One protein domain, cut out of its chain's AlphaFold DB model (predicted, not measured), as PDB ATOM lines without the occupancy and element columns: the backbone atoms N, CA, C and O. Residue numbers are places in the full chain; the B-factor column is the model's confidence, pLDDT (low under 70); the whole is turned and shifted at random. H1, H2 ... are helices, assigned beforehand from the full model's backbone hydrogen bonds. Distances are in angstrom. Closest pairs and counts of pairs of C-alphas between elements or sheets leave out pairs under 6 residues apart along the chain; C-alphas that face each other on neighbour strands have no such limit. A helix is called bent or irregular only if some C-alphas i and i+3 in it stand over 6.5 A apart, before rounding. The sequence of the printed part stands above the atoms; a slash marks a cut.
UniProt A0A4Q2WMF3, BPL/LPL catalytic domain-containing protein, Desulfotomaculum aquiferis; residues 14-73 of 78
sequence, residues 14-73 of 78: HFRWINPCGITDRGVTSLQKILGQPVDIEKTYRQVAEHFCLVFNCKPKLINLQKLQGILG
ATOM      1  N   HIS A  14      32.199 105.877 105.707       93.88
ATOM      2  CA  HIS A  14      31.944 106.855 104.646       93.88
ATOM      3  C   HIS A  14      33.182 107.142 103.785       93.88
ATOM      4  O   HIS A  14      33.052 107.419 102.595       93.88
ATOM      5  N   PHE A  15      34.394 107.003 104.336       92.00
ATOM      6  CA  PHE A  15      35.625 107.172 103.557       92.00
ATOM      7  C   PHE A  15      35.808 106.089 102.487       92.00
ATOM      8  O   PHE A  15      36.568 106.294 101.552       92.00
ATOM      9  N   ARG A  16      35.096 104.956 102.576       88.62
ATOM     10  CA  ARG A  16      35.135 103.893 101.556       88.62
ATOM     11  C   ARG A  16      34.358 104.254 100.291       88.62
ATOM     12  O   ARG A  16      34.516 103.579  99.281       88.62
ATOM     13  N   TRP A  17      33.496 105.268 100.351       91.44
ATOM     14  CA  TRP A  17      32.696 105.723  99.209       91.44
ATOM     15  C   TRP A  17      33.424 106.757  98.352       91.44
ATOM     16  O   TRP A  17      32.947 107.117  97.280       91.44
ATOM     17  N   ILE A  18      34.580 107.232  98.817       90.19
ATOM     18  CA  ILE A  18      35.406 108.211  98.122       90.19
ATOM     19  C   ILE A  18      36.771 107.599  97.817       90.19
ATOM     20  O   ILE A  18      37.332 106.868  98.628       90.19
ATOM     21  N   ASN A  19      37.318 107.912  96.645       82.81
ATOM     22  CA  ASN A  19      38.689 107.560  96.294       82.81
ATOM     23  C   ASN A  19      39.521 108.846  96.204       82.81
ATOM     24  O   ASN A  19      39.480 109.519  95.169       82.81
ATOM     25  N   PRO A  20      40.238 109.239  97.272       79.75
ATOM     26  CA  PRO A  20      41.172 110.344  97.171       79.75
ATOM     27  C   PRO A  20      42.314 109.922  96.242       79.75
ATOM     28  O   PRO A  20      43.063 108.992  96.536       79.75
ATOM     29  N   CYS A  21      42.437 110.597  95.100       79.25
ATOM     30  CA  CYS A  21      43.520 110.337  94.158       79.25
ATOM     31  C   CYS A  21      44.877 110.389  94.891       79.25
ATOM     32  O   CYS A  21      45.202 111.399  95.515       79.25
ATOM     33  N   GLY A  22      45.649 109.299  94.836       72.00
ATOM     34  CA  GLY A  22      47.025 109.240  95.343       72.00
ATOM     35  C   GLY A  22      47.232 108.729  96.776       72.00
ATOM     36  O   GLY A  22      48.384 108.603  97.176       72.00
ATOM     37  N   ILE A  23      46.183 108.395  97.542       73.12
ATOM     38  CA  ILE A  23      46.320 107.800  98.891       73.12
ATOM     39  C   ILE A  23      45.589 106.456  98.923       73.12
ATOM     40  O   ILE A  23      44.452 106.355  99.374       73.12
ATOM     41  N   THR A  24      46.240 105.416  98.408       73.56
ATOM     42  CA  THR A  24      45.692 104.047  98.385       73.56
ATOM     43  C   THR A  24      46.359 103.119  99.396       73.56
ATOM     44  O   THR A  24      45.825 102.058  99.699       73.56
ATOM     45  N   ASP A  25      47.526 103.499  99.920       78.50
ATOM     46  CA  ASP A  25      48.347 102.704 100.841       78.50
ATOM     47  C   ASP A  25      48.073 103.015 102.323       78.50
ATOM     48  O   ASP A  25      48.595 102.333 103.207       78.50
ATOM     49  N   ARG A  26      47.256 104.035 102.624       82.44
ATOM     50  CA  ARG A  26      46.969 104.489 103.994       82.44
ATOM     51  C   ARG A  26      45.475 104.659 104.225       82.44
ATOM     52  O   ARG A  26      44.757 105.195 103.388       82.44
ATOM     53  N   GLY A  27      45.018 104.217 105.393       87.06
ATOM     54  CA  GLY A  27      43.640 104.403 105.844       87.06
ATOM     55  C   GLY A  27      43.442 105.676 106.666       87.06
ATOM     56  O   GLY A  27      44.383 106.402 106.984       87.06
ATOM     57  N   VAL A  28      42.195 105.901 107.074       94.06
ATOM     58  CA  VAL A  28      41.807 106.967 108.006       94.06
ATOM     59  C   VAL A  28      41.550 106.419 109.413       94.06
ATOM     60  O   VAL A  28      41.275 105.230 109.615       94.06
ATOM     61  N   THR A  29      41.621 107.304 110.404       96.75
ATOM     62  CA  THR A  29      41.305 106.998 111.803       96.75
ATOM     63  C   THR A  29      40.499 108.129 112.444       96.75
ATOM     64  O   THR A  29      40.273 109.170 111.822       96.75
ATOM     65  N   SER A  30      40.051 107.907 113.678       98.31
ATOM     66  CA  SER A  30      39.350 108.871 114.525       98.31
ATOM     67  C   SER A  30      39.809 108.731 115.976       98.31
ATOM     68  O   SER A  30      40.361 107.692 116.351       98.31
ATOM     69  N   LEU A  31      39.566 109.748 116.810       98.06
ATOM     70  CA  LEU A  31      39.826 109.650 118.251       98.06
ATOM     71  C   LEU A  31      39.080 108.469 118.879       98.06
ATOM     72  O   LEU A  31      39.683 107.706 119.628       98.06
ATOM     73  N   GLN A  32      37.812 108.267 118.511       98.50
ATOM     74  CA  GLN A  32      37.025 107.122 118.962       98.50
ATOM     75  C   GLN A  32      37.695 105.789 118.618       98.50
ATOM     76  O   GLN A  32      37.754 104.897 119.461       98.50
ATOM     77  N   LYS A  33      38.217 105.638 117.393       98.06
ATOM     78  CA  LYS A  33      38.886 104.401 116.969       98.06
ATOM     79  C   LYS A  33      40.180 104.151 117.744       98.06
ATOM     80  O   LYS A  33      40.470 103.006 118.065       98.06
ATOM     81  N   ILE A  34      40.944 105.203 118.040       98.00
ATOM     82  CA  ILE A  34      42.203 105.101 118.793       98.00
ATOM     83  C   ILE A  34      41.938 104.785 120.272       98.00
ATOM     84  O   ILE A  34      42.632 103.957 120.852       98.00
ATOM     85  N   LEU A  35      40.943 105.434 120.882       98.00
ATOM     86  CA  LEU A  35      40.637 105.311 122.311       98.00
ATOM     87  C   LEU A  35      39.686 104.149 122.637       98.00
ATOM     88  O   LEU A  35      39.501 103.828 123.808       98.00
ATOM     89  N   GLY A  36      39.064 103.538 121.625       98.25
ATOM     90  CA  GLY A  36      38.133 102.418 121.778       98.25
ATOM     91  C   GLY A  36      36.740 102.799 122.294       98.25
ATOM     92  O   GLY A  36      35.950 101.912 122.600       98.25
ATOM     93  N   GLN A  37      36.419 104.092 122.393       98.00
ATOM     94  CA  GLN A  37      35.140 104.583 122.917       98.00
ATOM     95  C   GLN A  37      34.782 105.967 122.354       98.00
ATOM     96  O   GLN A  37      35.692 106.720 121.997       98.00
ATOM     97  N   PRO A  38      33.485 106.331 122.274       98.00
ATOM     98  CA  PRO A  38      33.072 107.679 121.894       98.00
ATOM     99  C   PRO A  38      33.676 108.746 122.812       98.00
ATOM    100  O   PRO A  38      33.784 108.561 124.023       98.00
ATOM    101  N   VAL A  39      34.047 109.878 122.227       97.88
ATOM    102  CA  VAL A  39      34.656 111.015 122.921       97.88
ATOM    103  C   VAL A  39      33.639 112.139 123.082       97.88
ATOM    104  O   VAL A  39      32.839 112.397 122.184       97.88
ATOM    105  N   ASP A  40      33.685 112.845 124.210       98.06
ATOM    106  CA  ASP A  40      32.903 114.064 124.424       98.06
ATOM    107  C   ASP A  40      33.298 115.148 123.400       98.06
ATOM    108  O   ASP A  40      34.433 115.650 123.381       98.06
ATOM    109  N   ILE A  41      32.345 115.507 122.539       96.44
ATOM    110  CA  ILE A  41      32.554 116.474 121.462       96.44
ATOM    111  C   ILE A  41      32.732 117.901 121.991       96.44
ATOM    112  O   ILE A  41      33.559 118.643 121.463       96.44
ATOM    113  N   GLU A  42      32.046 118.264 123.076       95.12
ATOM    114  CA  GLU A  42      32.122 119.591 123.691       95.12
ATOM    115  C   GLU A  42      33.484 119.804 124.345       95.12
ATOM    116  O   GLU A  42      34.111 120.861 124.212       95.12
ATOM    117  N   LYS A  43      33.983 118.767 125.026       96.06
ATOM    118  CA  LYS A  43      35.349 118.767 125.553       96.06
ATOM    119  C   LYS A  43      36.373 118.889 124.423       96.06
ATOM    120  O   LYS A  43      37.273 119.720 124.518       96.06
ATOM    121  N   THR A  44      36.215 118.106 123.356       96.56
ATOM    122  CA  THR A  44      37.139 118.124 122.211       96.56
ATOM    123  C   THR A  44      37.162 119.496 121.533       96.56
ATOM    124  O   THR A  44      38.235 120.021 121.246       96.56
ATOM    125  N   TYR A  45      35.998 120.119 121.340       94.12
ATOM    126  CA  TYR A  45      35.877 121.469 120.789       94.12
ATOM    127  C   TYR A  45      36.648 122.505 121.618       94.12
ATOM    128  O   TYR A  45      37.436 123.275 121.064       94.12
ATOM    129  N   ARG A  46      36.483 122.493 122.951       95.19
ATOM    130  CA  ARG A  46      37.226 123.394 123.850       95.19
ATOM    131  C   ARG A  46      38.733 123.195 123.732       95.19
ATOM    132  O   ARG A  46      39.455 124.173 123.554       95.19
ATOM    133  N   GLN A  47      39.193 121.946 123.743       96.25
ATOM    134  CA  GLN A  47      40.617 121.634 123.612       96.25
ATOM    135  C   GLN A  47      41.193 122.133 122.283       96.25
ATOM    136  O   GLN A  47      42.293 122.682 122.267       96.25
ATOM    137  N   VAL A  48      40.457 121.984 121.178       96.69
ATOM    138  CA  VAL A  48      40.872 122.492 119.863       96.69
ATOM    139  C   VAL A  48      40.989 124.018 119.870       96.69
ATOM    140  O   VAL A  48      41.997 124.545 119.406       96.69
ATOM    141  N   ALA A  49      39.999 124.731 120.418       95.56
ATOM    142  CA  ALA A  49      40.032 126.190 120.505       95.56
ATOM    143  C   ALA A  49      41.210 126.692 121.359       95.56
ATOM    144  O   ALA A  49      41.927 127.606 120.954       95.56
ATOM    145  N   GLU A  50      41.447 126.061 122.511       96.12
ATOM    146  CA  GLU A  50      42.577 126.368 123.393       96.12
ATOM    147  C   GLU A  50      43.926 126.131 122.703       96.12
ATOM    148  O   GLU A  50      44.786 127.009 122.737       96.12
ATOM    149  N   HIS A  51      44.102 124.990 122.023       96.94
ATOM    150  CA  HIS A  51      45.347 124.676 121.313       96.94
ATOM    151  C   HIS A  51      45.582 125.596 120.118       96.94
ATOM    152  O   HIS A  51      46.715 126.007 119.881       96.94
ATOM    153  N   PHE A  52      44.531 125.952 119.379       96.94
ATOM    154  CA  PHE A  52      44.649 126.924 118.299       96.94
ATOM    155  C   PHE A  52      45.148 128.263 118.854       96.94
ATOM    156  O   PHE A  52      46.147 128.806 118.392       96.94
ATOM    157  N   CYS A  53      44.514 128.761 119.914       97.25
ATOM    158  CA  CYS A  53      44.930 129.995 120.564       97.25
ATOM    159  C   CYS A  53      46.359 129.941 121.125       97.25
ATOM    160  O   CYS A  53      47.093 130.916 120.986       97.25
ATOM    161  N   LEU A  54      46.776 128.805 121.690       97.44
ATOM    162  CA  LEU A  54      48.149 128.575 122.139       97.44
ATOM    163  C   LEU A  54      49.152 128.714 120.981       97.44
ATOM    164  O   LEU A  54      50.108 129.477 121.090       97.44
ATOM    165  N   VAL A  55      48.921 128.008 119.867       98.06
ATOM    166  CA  VAL A  55      49.811 128.006 118.689       98.06
ATOM    167  C   VAL A  55      49.926 129.398 118.066       98.06
ATOM    168  O   VAL A  55      51.009 129.801 117.650       98.06
ATOM    169  N   PHE A  56      48.823 130.147 118.026       97.56
ATOM    170  CA  PHE A  56      48.763 131.478 117.417       97.56
ATOM    171  C   PHE A  56      48.946 132.632 118.417       97.56
ATOM    172  O   PHE A  56      48.759 133.791 118.048       97.56
ATOM    173  N   ASN A  57      49.322 132.337 119.666       97.69
ATOM    174  CA  ASN A  57      49.549 133.314 120.731       97.69
ATOM    175  C   ASN A  57      48.387 134.315 120.916       97.69
ATOM    176  O   ASN A  57      48.574 135.533 120.972       97.69
ATOM    177  N   CYS A  58      47.161 133.802 121.002       96.56
ATOM    178  CA  CYS A  58      45.963 134.592 121.273       96.56
ATOM    179  C   CYS A  58      45.132 133.979 122.411       96.56
ATOM    180  O   CYS A  58      45.468 132.929 122.951       96.56
ATOM    181  N   LYS A  59      44.066 134.667 122.845       93.69
ATOM    182  CA  LYS A  59      43.197 134.207 123.941       93.69
ATOM    183  C   LYS A  59      41.818 133.822 123.401       93.69
ATOM    184  O   LYS A  59      41.191 134.666 122.753       93.69
ATOM    185  N   PRO A  60      41.313 132.607 123.682       92.31
ATOM    186  CA  PRO A  60      39.991 132.209 123.226       92.31
ATOM    187  C   PRO A  60      38.915 132.977 123.999       92.31
ATOM    188  O   PRO A  60      39.023 133.196 125.206       92.31
ATOM    189  N   LYS A  61      37.839 133.354 123.303       91.31
ATOM    190  CA  LYS A  61      36.627 133.906 123.915       91.31
ATOM    191  C   LYS A  61      35.429 133.095 123.447       91.31
ATOM    192  O   LYS A  61      34.936 133.296 122.342       91.31
ATOM    193  N   LEU A  62      34.962 132.190 124.302       89.56
ATOM    194  CA  LEU A  62      33.748 131.424 124.043       89.56
ATOM    195  C   LEU A  62      32.532 132.349 124.165       89.56
ATOM    196  O   LEU A  62      32.350 133.043 125.167       89.56
ATOM    197  N   ILE A  63      31.721 132.384 123.113       92.44
ATOM    198  CA  ILE A  63      30.480 133.153 123.045       92.44
ATOM    199  C   ILE A  63      29.362 132.255 122.518       92.44
ATOM    200  O   ILE A  63      29.618 131.316 121.771       92.44
ATOM    201  N   ASN A  64      28.128 132.545 122.920       92.56
ATOM    202  CA  ASN A  64      26.952 131.881 122.372       92.56
ATOM    203  C   ASN A  64      26.521 132.525 121.043       92.56
ATOM    204  O   ASN A  64      27.027 133.580 120.646       92.56
ATOM    205  N   LEU A  65      25.559 131.886 120.376       90.69
ATOM    206  CA  LEU A  65      25.055 132.334 119.082       90.69
ATOM    207  C   LEU A  65      24.440 133.737 119.156       90.69
ATOM    208  O   LEU A  65      24.733 134.563 118.299       90.69
ATOM    209  N   GLN A  66      23.667 134.039 120.204       93.31
ATOM    210  CA  GLN A  66      23.038 135.354 120.369       93.31
ATOM    211  C   GLN A  66      24.087 136.471 120.428       93.31
ATOM    212  O   GLN A  66      23.973 137.500 119.765       93.31
ATOM    213  N   LYS A  67      25.160 136.258 121.195       93.94
ATOM    214  CA  LYS A  67      26.262 137.215 121.303       93.94
ATOM    215  C   LYS A  67      27.055 137.327 120.002       93.94
ATOM    216  O   LYS A  67      27.487 138.425 119.668       93.94
ATOM    217  N   LEU A  68      27.238 136.225 119.271       92.62
ATOM    218  CA  LEU A  68      27.873 136.239 117.951       92.62
ATOM    219  C   LEU A  68      27.050 137.058 116.946       92.62
ATOM    220  O   LEU A  68      27.610 137.920 116.276       92.62
ATOM    221  N   GLN A  69      25.733 136.849 116.891       92.88
ATOM    222  CA  GLN A  69      24.817 137.613 116.034       92.88
ATOM    223  C   GLN A  69      24.877 139.114 116.343       92.88
ATOM    224  O   GLN A  69      24.991 139.922 115.424       92.88
ATOM    225  N   GLY A  70      24.909 139.480 117.631       94.06
ATOM    226  CA  GLY A  70      25.076 140.869 118.062       94.06
ATOM    227  C   GLY A  70      26.402 141.504 117.621       94.06
ATOM    228  O   GLY A  70      26.418 142.675 117.260       94.06
ATOM    229  N   ILE A  71      27.504 140.744 117.598       92.50
ATOM    230  CA  ILE A  71      28.808 141.222 117.095       92.50
ATOM    231  C   ILE A  71      28.788 141.398 115.572       92.50
ATOM    232  O   ILE A  71      29.383 142.339 115.055       92.50
ATOM    233  N   LEU A  72      28.122 140.491 114.856       92.81
ATOM    234  CA  LEU A  72      28.055 140.498 113.394       92.81
ATOM    235  C   LEU A  72      27.002 141.468 112.835       92.81
ATOM    236  O   LEU A  72      26.935 141.642 111.622       92.81
ATOM    237  N   GLY A  73      26.175 142.084 113.687       87.75
ATOM    238  CA  GLY A  73      25.096 142.980 113.260       87.75
ATOM    239  C   GLY A  73      23.967 142.274 112.501       87.75
ATOM    240  O   GLY A  73      23.204 142.927 111.796       87.75
TER     241      GLY A  73
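This is residues 14 to 73 of the 78 residues of the protein "BPL/LPL catalytic domain-containing protein" of Desulfotomaculum aquiferis (UniProt A0A4Q2WMF3). An open, strung-out chain of four helices forms a wide U, with H1 at one end, H4 at the other, and H2 and the longest helix, H3, in the base between them. After H3 the chain folds back beside that helix before running out to H4; residues 17 to 26 and residues 63 to 73 stick out from the body. The printed part has 60 residues, with four named helices in the order H1, H2, H3, H4 and no named strand, and its class is all helix. It is extended, with a radius of gyration of the C-alphas of 17.4 A, and elongated, spanning 46 by 27 by 24 A.

H1 is residues 14 to 17 and begins at C-alpha 14 at (31.944, 106.855, 104.646). Residues 18 to 30, 13 residues with no named element, lead to H2, residues 31 to 35. H3 is residues 41 to 55, 20.9 A from first to last C-alpha, and runs from C-alpha 41 at (32.554, 116.474, 121.462) to C-alpha 55 at (49.811, 128.006, 118.689). H4 is residues 65 to 72, 10.4 A from first to last C-alpha, and ends at C-alpha 72 at (28.055, 140.498, 113.394). None of the helices is bent or irregular.

H1 touches no helix, and it is apart from H2, H3 and H4. H2 is apart from H3, although a tight link of 5 residues joins them, and it is apart from H4. H3 and H4, joined by a short link of 9 residues, are apart too. The domain has no hairpin. In H2, H3 and H4 every pair of O of residue i and N of residue i+4 is within hydrogen-bond range. H1, with 4 residues, is too short for such a pair; its one pair of O of residue i and N of residue i+3 is within range.

The two C-alphas farthest apart are those of Asp 25 and Gly 73, 48.1 A, while the first and last printed C-alphas, of His 14 and Gly 73, are 37.8 A apart. Residues 17 to 26 stand free, and so do residues 63 to 73, of which 65 to 72 belong to H4. The body without these stretches has 39 residues, spans 37 by 20 by 16 A and has a radius of gyration of 13.4 A. The link from H1 to H2 is long; the C-alphas of its residues 18 to 30 lie 11 to 25 A from the mean of all C-alphas. The printed part has no cut. The mean pLDDT of the printed part is 92.6, and no printed residue is under 70.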